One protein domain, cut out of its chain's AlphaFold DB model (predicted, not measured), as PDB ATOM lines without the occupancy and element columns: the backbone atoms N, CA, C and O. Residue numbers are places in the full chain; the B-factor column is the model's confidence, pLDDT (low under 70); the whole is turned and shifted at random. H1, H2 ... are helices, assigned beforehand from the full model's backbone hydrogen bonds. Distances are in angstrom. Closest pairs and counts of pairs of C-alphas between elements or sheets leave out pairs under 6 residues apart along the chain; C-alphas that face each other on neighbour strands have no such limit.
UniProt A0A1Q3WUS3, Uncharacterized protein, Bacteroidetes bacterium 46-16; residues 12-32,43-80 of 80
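AT A GLANCE: This is residues 12 to 32 and 43 to 80 of the 80 residues of an uncharacterized protein of Bacteroidetes bacterium 46-16 (UniProt A0A1Q3WUS3). Three separate helices are strung out in an open, elongated chain with no core: H1 is at one end of the long axis, and H2 and H3 form a wide, open bend at the other, joined by residues 59 to 63. None of the three helices touches another, and residues 45 to 51 and 53 to 80 stand free. The printed part has 59 residues, with H1, H2 and H3 in that order and no named strand; the class is all helix. The whole is extended, with a radius of gyration of the C-alphas of 20.1 A and spans of 57 by 32 by 20 A.

HOW THE PARTS SIT: H1, residues 12 to 22, is apart from H2, residues 46 to 58, with no C-alpha of the one within 8 A of the other. By the same measure H2 is apart from H3, residues 64 to 78, although a tight link of 5 residues joins them. H1 and H3 are also apart. In H1, H2 and H3 every O i to N i+4 pair is within hydrogen-bond range.

IN THESE COORDINATES: H1 begins at C-alpha 12, (-52.747, -1.949, -5.126), and measures 15.5 A from first to last C-alpha. H2, residues 46 to 58, measures 18.7 A and begins at C-alpha 46, (-35.422, 6.055, 15.301). H3, residues 64 to 78, is the longest helix with 15 residues; it measures 21.1 A and ends at C-alpha 78, (-10.903, -10.777, 14.177).

THE WHOLE: The two C-alphas farthest apart are those of Val 12 and Lys 65, at 57.7 A. Residues 33 to 42 are not printed, and C-alphas 32 and 43 are 8.2 A apart across this cut, which lies in the link from H1 to H2. The mean pLDDT of the printed part is 83.9; residues 31 to 32 and 79 to 80 are under 70. Lys 80 is the chain's last residue.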
ATOM      1  N   VAL A  12     -52.636  -0.491  -4.962       92.00
ATOM      2  CA  VAL A  12     -52.747  -1.949  -5.126       92.00
ATOM      3  C   VAL A  12     -51.437  -2.510  -5.681       92.00
ATOM      4  O   VAL A  12     -50.933  -3.528  -5.188       92.00
ATOM      5  N   ALA A  13     -50.835  -1.811  -6.642       88.00
ATOM      6  CA  ALA A  13     -49.514  -2.126  -7.167       88.00
ATOM      7  C   ALA A  13     -48.443  -2.102  -6.061       88.00
ATOM      8  O   ALA A  13     -47.657  -3.047  -5.946       88.00
ATOM      9  N   LEU A  14     -48.467  -1.096  -5.175       88.38
ATOM     10  CA  LEU A  14     -47.532  -1.011  -4.046       88.38
ATOM     11  C   LEU A  14     -47.650  -2.211  -3.091       88.38
ATOM     12  O   LEU A  14     -46.641  -2.828  -2.744       88.38
ATOM     13  N   LYS A  15     -48.875  -2.594  -2.703       91.44
ATOM     14  CA  LYS A  15     -49.105  -3.775  -1.847       91.44
ATOM     15  C   LYS A  15     -48.600  -5.062  -2.493       91.44
ATOM     16  O   LYS A  15     -48.028  -5.918  -1.816       91.44
ATOM     17  N   THR A  16     -48.785  -5.193  -3.802       91.19
ATOM     18  CA  THR A  16     -48.311  -6.358  -4.556       91.19
ATOM     19  C   THR A  16     -46.788  -6.459  -4.488       91.19
ATOM     20  O   THR A  16     -46.257  -7.519  -4.152       91.19
ATOM     21  N   LEU A  17     -46.075  -5.351  -4.694       88.88
ATOM     22  CA  LEU A  17     -44.613  -5.310  -4.600       88.88
ATOM     23  C   LEU A  17     -44.105  -5.586  -3.182       88.88
ATOM     24  O   LEU A  17     -43.155  -6.347  -3.011       88.88
ATOM     25  N   GLN A  18     -44.774  -5.059  -2.157       89.25
ATOM     26  CA  GLN A  18     -44.459  -5.394  -0.765       89.25
ATOM     27  C   GLN A  18     -44.619  -6.897  -0.491       89.25
ATOM     28  O   GLN A  18     -43.761  -7.495   0.156       89.25
ATOM     29  N   SER A  19     -45.661  -7.536  -1.033       92.44
ATOM     30  CA  SER A  19     -45.857  -8.984  -0.885       92.44
ATOM     31  C   SER A  19     -44.758  -9.808  -1.574       92.44
ATOM     32  O   SER A  19     -44.332 -10.839  -1.055       92.44
ATOM     33  N   LEU A  20     -44.247  -9.341  -2.720       90.62
ATOM     34  CA  LEU A  20     -43.122  -9.970  -3.417       90.62
ATOM     35  C   LEU A  20     -41.807  -9.784  -2.652       90.62
ATOM     36  O   LEU A  20     -40.991 -10.706  -2.605       90.62
ATOM     37  N   ALA A  21     -41.621  -8.625  -2.016       89.12
ATOM     38  CA  ALA A  21     -40.475  -8.353  -1.157       89.12
ATOM     39  C   ALA A  21     -40.474  -9.239   0.099       89.12
ATOM     40  O   ALA A  21     -39.437  -9.799   0.451       89.12
ATOM     41  N   GLN A  22     -41.638  -9.445   0.726       90.19
ATOM     42  CA  GLN A  22     -41.800 -10.373   1.856       90.19
ATOM     43  C   GLN A  22     -41.449 -11.820   1.489       90.19
ATOM     44  O   GLN A  22     -40.928 -12.557   2.319       90.19
ATOM     45  N   LYS A  23     -41.705 -12.227   0.241       92.88
ATOM     46  CA  LYS A  23     -41.332 -13.549  -0.290       92.88
ATOM     47  C   LYS A  23     -39.886 -13.622  -0.799       92.88
ATOM     48  O   LYS A  23     -39.499 -14.642  -1.356       92.88
ATOM     49  N   HIS A  24     -39.101 -12.556  -0.631       86.31
ATOM     50  CA  HIS A  24     -37.710 -12.444  -1.079       86.31
ATOM     51  C   HIS A  24     -37.489 -12.578  -2.596       86.31
ATOM     52  O   HIS A  24     -36.362 -12.802  -3.033       86.31
ATOM     53  N   PHE A  25     -38.530 -12.397  -3.418       86.25
ATOM     54  CA  PHE A  25     -38.378 -12.381  -4.880       86.25
ATOM     55  C   PHE A  25     -37.763 -11.079  -5.388       86.25
ATOM     56  O   PHE A  25     -37.077 -11.066  -6.406       86.25
ATOM     57  N   ILE A  26     -38.010  -9.985  -4.667       86.94
ATOM     58  CA  ILE A  26     -37.438  -8.670  -4.937       86.94
ATOM     59  C   ILE A  26     -36.956  -8.041  -3.631       86.94
ATOM     60  O   ILE A  26     -37.358  -8.446  -2.541       86.94
ATOM     61  N   ARG A  27     -36.125  -7.004  -3.737       82.06
ATOM     62  CA  ARG A  27     -35.764  -6.134  -2.618       82.06
ATOM     63  C   ARG A  27     -36.184  -4.712  -2.965       82.06
ATOM     64  O   ARG A  27     -35.697  -4.163  -3.946       82.06
ATOM     65  N   ILE A  28     -37.066  -4.130  -2.157       83.12
ATOM     66  CA  ILE A  28     -37.380  -2.700  -2.232       83.12
ATOM     67  C   ILE A  28     -36.249  -1.980  -1.499       83.12
ATOM     68  O   ILE A  28     -36.003  -2.244  -0.321       83.12
ATOM     69  N   VAL A  29     -35.498  -1.160  -2.225       77.75
ATOM     70  CA  VAL A  29     -34.385  -0.383  -1.675       77.75
ATOM     71  C   VAL A  29     -34.916   1.016  -1.412       77.75
ATOM     72  O   VAL A  29     -35.365   1.681  -2.342       77.75
ATOM     73  N   GLU A  30     -34.909   1.444  -0.152       70.69
ATOM     74  CA  GLU A  30     -35.197   2.837   0.180       70.69
ATOM     75  C   GLU A  30     -34.079   3.721  -0.374       70.69
ATOM     76  O   GLU A  30     -32.895   3.392  -0.259       70.69
ATOM     77  N   GLN A  31     -34.460   4.837  -0.991       63.62
ATOM     78  CA  GLN A  31     -33.512   5.873  -1.369       63.62
ATOM     79  C   GLN A  31     -32.981   6.504  -0.079       63.62
ATOM     80  O   GLN A  31     -33.649   7.301   0.571       63.62
ATOM     81  N   THR A  32     -31.787   6.098   0.337       56.28
ATOM     82  CA  THR A  32     -31.033   6.821   1.357       56.28
ATOM     83  C   THR A  32     -30.340   7.995   0.684       56.28
ATOM     84  O   THR A  32     -29.365   7.781  -0.032       56.28
ATOM     85  N   PRO A  43     -27.920   4.288   7.968       71.44
ATOM     86  CA  PRO A  43     -28.563   5.142   8.956       71.44
ATOM     87  C   PRO A  43     -29.344   4.296   9.967       71.44
ATOM     88  O   PRO A  43     -30.046   3.360   9.585       71.44
ATOM     89  N   LEU A  44     -29.219   4.609  11.259       77.19
ATOM     90  CA  LEU A  44     -30.085   3.994  12.259       77.19
ATOM     91  C   LEU A  44     -31.500   4.558  12.116       77.19
ATOM     92  O   LEU A  44     -31.695   5.771  12.070       77.19
ATOM     93  N   SER A  45     -32.497   3.679  12.142       82.56
ATOM     94  CA  SER A  45     -33.878   4.105  12.363       82.56
ATOM     95  C   SER A  45     -34.055   4.665  13.779       82.56
ATOM     96  O   SER A  45     -33.329   4.306  14.711       82.56
ATOM     97  N   VAL A  46     -35.084   5.493  13.979       80.06
ATOM     98  CA  VAL A  46     -35.422   6.055  15.301       80.06
ATOM     99  C   VAL A  46     -35.646   4.954  16.347       80.06
ATOM    100  O   VAL A  46     -35.248   5.104  17.499       80.06
ATOM    101  N   ALA A  47     -36.252   3.830  15.953       81.75
ATOM    102  CA  ALA A  47     -36.468   2.690  16.842       81.75
ATOM    103  C   ALA A  47     -35.145   2.034  17.268       81.75
ATOM    104  O   ALA A  47     -34.940   1.774  18.452       81.75
ATOM    105  N   GLN A  48     -34.222   1.825  16.323       82.38
ATOM    106  CA  GLN A  48     -32.892   1.286  16.623       82.38
ATOM    107  C   GLN A  48     -32.086   2.237  17.511       82.38
ATOM    108  O   GLN A  48     -31.383   1.785  18.410       82.38
ATOM    109  N   PHE A  49     -32.206   3.546  17.289       83.81
ATOM    110  CA  PHE A  49     -31.544   4.548  18.119       83.81
ATOM    111  C   PHE A  49     -32.056   4.521  19.566       83.81
ATOM    112  O   PHE A  49     -31.256   4.494  20.497       83.81
ATOM    113  N   LYS A  50     -33.377   4.438  19.767       88.88
ATOM    114  CA  LYS A  50     -33.974   4.292  21.105       88.88
ATOM    115  C   LYS A  50     -33.511   3.015  21.809       88.88
ATOM    116  O   LYS A  50     -33.104   3.081  22.962       88.88
ATOM    117  N   ALA A  51     -33.502   1.886  21.099       88.19
ATOM    118  CA  ALA A  51     -33.021   0.617  21.646       88.19
ATOM    119  C   ALA A  51     -31.531   0.677  22.029       88.19
ATOM    120  O   ALA A  51     -31.107   0.076  23.015       88.19
ATOM    121  N   TRP A  52     -30.726   1.417  21.262       87.38
ATOM    122  CA  TRP A  52     -29.320   1.641  21.586       87.38
ATOM    123  C   TRP A  52     -29.143   2.456  22.875       87.38
ATOM    124  O   TRP A  52     -28.320   2.068  23.702       87.38
ATOM    125  N   ILE A  53     -29.930   3.524  23.068       87.19
ATOM    126  CA  ILE A  53     -29.922   4.319  24.308       87.19
ATOM    127  C   ILE A  53     -30.288   3.438  25.500       87.19
ATOM    128  O   ILE A  53     -29.530   3.372  26.460       87.19
ATOM    129  N   GLU A  54     -31.403   2.713  25.408       91.25
ATOM    130  CA  GLU A  54     -31.875   1.844  26.487       91.25
ATOM    131  C   GLU A  54     -30.808   0.808  26.864       91.25
ATOM    132  O   GLU A  54     -30.468   0.648  28.034       91.25
ATOM    133  N   ASN A  55     -30.194   0.154  25.877       88.06
ATOM    134  CA  ASN A  55     -29.112  -0.792  26.137       88.06
ATOM    135  C   ASN A  55     -27.880  -0.119  26.773       88.06
ATOM    136  O   ASN A  55     -27.238  -0.715  27.634       88.06
ATOM    137  N   ALA A  56     -27.539   1.107  26.368       85.56
ATOM    138  CA  ALA A  56     -26.423   1.847  26.949       85.56
ATOM    139  C   ALA A  56     -26.683   2.211  28.419       85.56
ATOM    140  O   ALA A  56     -25.790   2.030  29.247       85.56
ATOM    141  N   GLU A  57     -27.897   2.648  28.757       88.38
ATOM    142  CA  GLU A  57     -28.301   2.997  30.125       88.38
ATOM    143  C   GLU A  57     -28.288   1.793  31.072       88.38
ATOM    144  O   GLU A  57     -27.869   1.912  32.223       88.38
ATOM    145  N   HIS A  58     -28.693   0.619  30.584       88.06
ATOM    146  CA  HIS A  58     -28.687  -0.618  31.371       88.06
ATOM    147  C   HIS A  58     -27.328  -1.329  31.372       88.06
ATOM    148  O   HIS A  58     -27.126  -2.292  32.120       88.06
ATOM    149  N   SER A  59     -26.388  -0.895  30.529       82.94
ATOM    150  CA  SER A  59     -25.076  -1.525  30.454       82.94
ATOM    151  C   SER A  59     -24.226  -1.173  31.682       82.94
ATOM    152  O   SER A  59     -24.141  -0.007  32.076       82.94
ATOM    153  N   PRO A  60     -23.559  -2.159  32.310       80.81
ATOM    154  CA  PRO A  60     -22.706  -1.891  33.455       80.81
ATOM    155  C   PRO A  60     -21.531  -1.006  33.040       80.81
ATOM    156  O   PRO A  60     -20.831  -1.286  32.061       80.81
ATOM    157  N   THR A  61     -21.277   0.043  33.819       82.56
ATOM    158  CA  THR A  61     -20.109   0.899  33.628       82.56
ATOM    159  C   THR A  61     -18.862   0.101  33.996       82.56
ATOM    160  O   THR A  61     -18.676  -0.297  35.143       82.56
ATOM    161  N   ILE A  62     -18.009  -0.169  33.011       83.56
ATOM    162  CA  ILE A  62     -16.742  -0.875  33.222       83.56
ATOM    163  C   ILE A  62     -15.584   0.112  33.304       83.56
ATOM    164  O   ILE A  62     -15.609   1.188  32.701       83.56
ATOM    165  N   SER A  63     -14.525  -0.272  34.011       87.62
ATOM    166  CA  SER A  63     -13.305   0.532  34.047       87.62
ATOM    167  C   SER A  63     -12.644   0.604  32.662       87.62
ATOM    168  O   SER A  63     -12.685  -0.348  31.878       87.62
ATOM    169  N   LEU A  64     -11.938   1.703  32.371       84.75
ATOM    170  CA  LEU A  64     -11.149   1.840  31.134       84.75
ATOM    171  C   LEU A  64     -10.143   0.689  30.948       84.75
ATOM    172  O   LEU A  64      -9.869   0.264  29.824       84.75
ATOM    173  N   LYS A  65      -9.611   0.155  32.054       89.31
ATOM    174  CA  LYS A  65      -8.684  -0.982  32.053       89.31
ATOM    175  C   LYS A  65      -9.366  -2.263  31.562       89.31
ATOM    176  O   LYS A  65      -8.812  -2.951  30.702       89.31
ATOM    177  N   GLU A  66     -10.568  -2.558  32.051       86.25
ATOM    178  CA  GLU A  66     -11.369  -3.694  31.575       86.25
ATOM    179  C   GLU A  66     -11.818  -3.519  30.128       86.25
ATOM    180  O   GLU A  66     -11.711  -4.461  29.342       86.25
ATOM    181  N   ALA A  67     -12.261  -2.316  29.750       86.00
ATOM    182  CA  ALA A  67     -12.657  -2.015  28.378       86.00
ATOM    183  C   ALA A  67     -11.508  -2.297  27.395       86.00
ATOM    184  O   ALA A  67     -11.692  -2.990  26.391       86.00
ATOM    185  N   ARG A  68     -10.291  -1.843  27.729       88.56
ATOM    186  CA  ARG A  68      -9.085  -2.072  26.920       88.56
ATOM    187  C   ARG A  68      -8.738  -3.554  26.804       88.56
ATOM    188  O   ARG A  68      -8.404  -4.012  25.711       88.56
ATOM    189  N   SER A  69      -8.835  -4.302  27.902       89.94
ATOM    190  CA  SER A  69      -8.581  -5.747  27.911       89.94
ATOM    191  C   SER A  69      -9.581  -6.505  27.028       89.94
ATOM    192  O   SER A  69      -9.175  -7.271  26.151       89.94
ATOM    193  N   ARG A  70     -10.886  -6.226  27.171       86.88
ATOM    194  CA  ARG A  70     -11.945  -6.833  26.344       86.88
ATOM    195  C   ARG A  70     -11.764  -6.519  24.859       86.88
ATOM    196  O   ARG A  70     -11.884  -7.420  24.029       86.88
ATOM    197  N   TRP A  71     -11.429  -5.272  24.524       87.06
ATOM    198  CA  TRP A  71     -11.159  -4.861  23.146       87.06
ATOM    199  C   TRP A  71      -9.970  -5.611  22.538       87.06
ATOM    200  O   TRP A  71     -10.080  -6.139  21.434       87.06
ATOM    201  N   GLN A  72      -8.848  -5.717  23.258       89.88
ATOM    202  CA  GLN A  72      -7.675  -6.459  22.781       89.88
ATOM    203  C   GLN A  72      -7.984  -7.939  22.535       89.88
ATOM    204  O   GLN A  72      -7.546  -8.493  21.527       89.88
ATOM    205  N   SER A  73      -8.765  -8.570  23.414       87.44
ATOM    206  CA  SER A  73      -9.195  -9.962  23.249       87.44
ATOM    207  C   SER A  73     -10.091 -10.154  22.024       87.44
ATOM    208  O   SER A  73      -9.835 -11.056  21.229       87.44
ATOM    209  N   LYS A  74     -11.083  -9.276  21.811       86.19
ATOM    210  CA  LYS A  74     -11.930  -9.316  20.605       86.19
ATOM    211  C   LYS A  74     -11.144  -9.026  19.327       86.19
ATOM    212  O   LYS A  74     -11.328  -9.711  18.329       86.19
ATOM    213  N   LYS A  75     -10.218  -8.064  19.355       85.62
ATOM    214  CA  LYS A  75      -9.366  -7.738  18.202       85.62
ATOM    215  C   LYS A  75      -8.553  -8.949  17.738       85.62
ATOM    216  O   LYS A  75      -8.478  -9.193  16.542       85.62
ATOM    217  N   LYS A  76      -8.002  -9.738  18.670       83.44
ATOM    218  CA  LYS A  76      -7.269 -10.977  18.348       83.44
ATOM    219  C   LYS A  76      -8.137 -12.043  17.667       83.44
ATOM    220  O   LYS A  76      -7.595 -12.846  16.916       83.44
ATOM    221  N   GLN A  77      -9.444 -12.067  17.935       79.62
ATOM    222  CA  GLN A  77     -10.387 -12.996  17.296       79.62
ATOM    223  C   GLN A  77     -10.712 -12.597  15.853       79.62
ATOM    224  O   GLN A  77     -11.018 -13.467  15.054       79.62
ATOM    225  N   LEU A  78     -10.633 -11.304  15.522       75.31
ATOM    226  CA  LEU A  78     -10.903 -10.777  14.177       75.31
ATOM    227  C   LEU A  78      -9.696 -10.872  13.232       75.31
ATOM    228  O   LEU A  78      -9.847 -10.719  12.027       75.31
ATOM    229  N   THR A  79      -8.493 -11.060  13.778       68.50
ATOM    230  CA  THR A  79      -7.238 -11.174  13.014       68.50
ATOM    231  C   THR A  79      -6.789 -12.624  12.797       68.50
ATOM    232  O   THR A  79      -5.648 -12.843  12.399       68.50
ATOM    233  N   LYS A  80      -7.637 -13.603  13.123       50.06
ATOM    234  CA  LYS A  80      -7.466 -15.021  12.781       50.06
ATOM    235  C   LYS A  80      -8.452 -15.383  11.685       50.06
ATOM    236  O   LYS A  80      -8.063 -16.217  10.846       50.06
TER     237      LYS A  80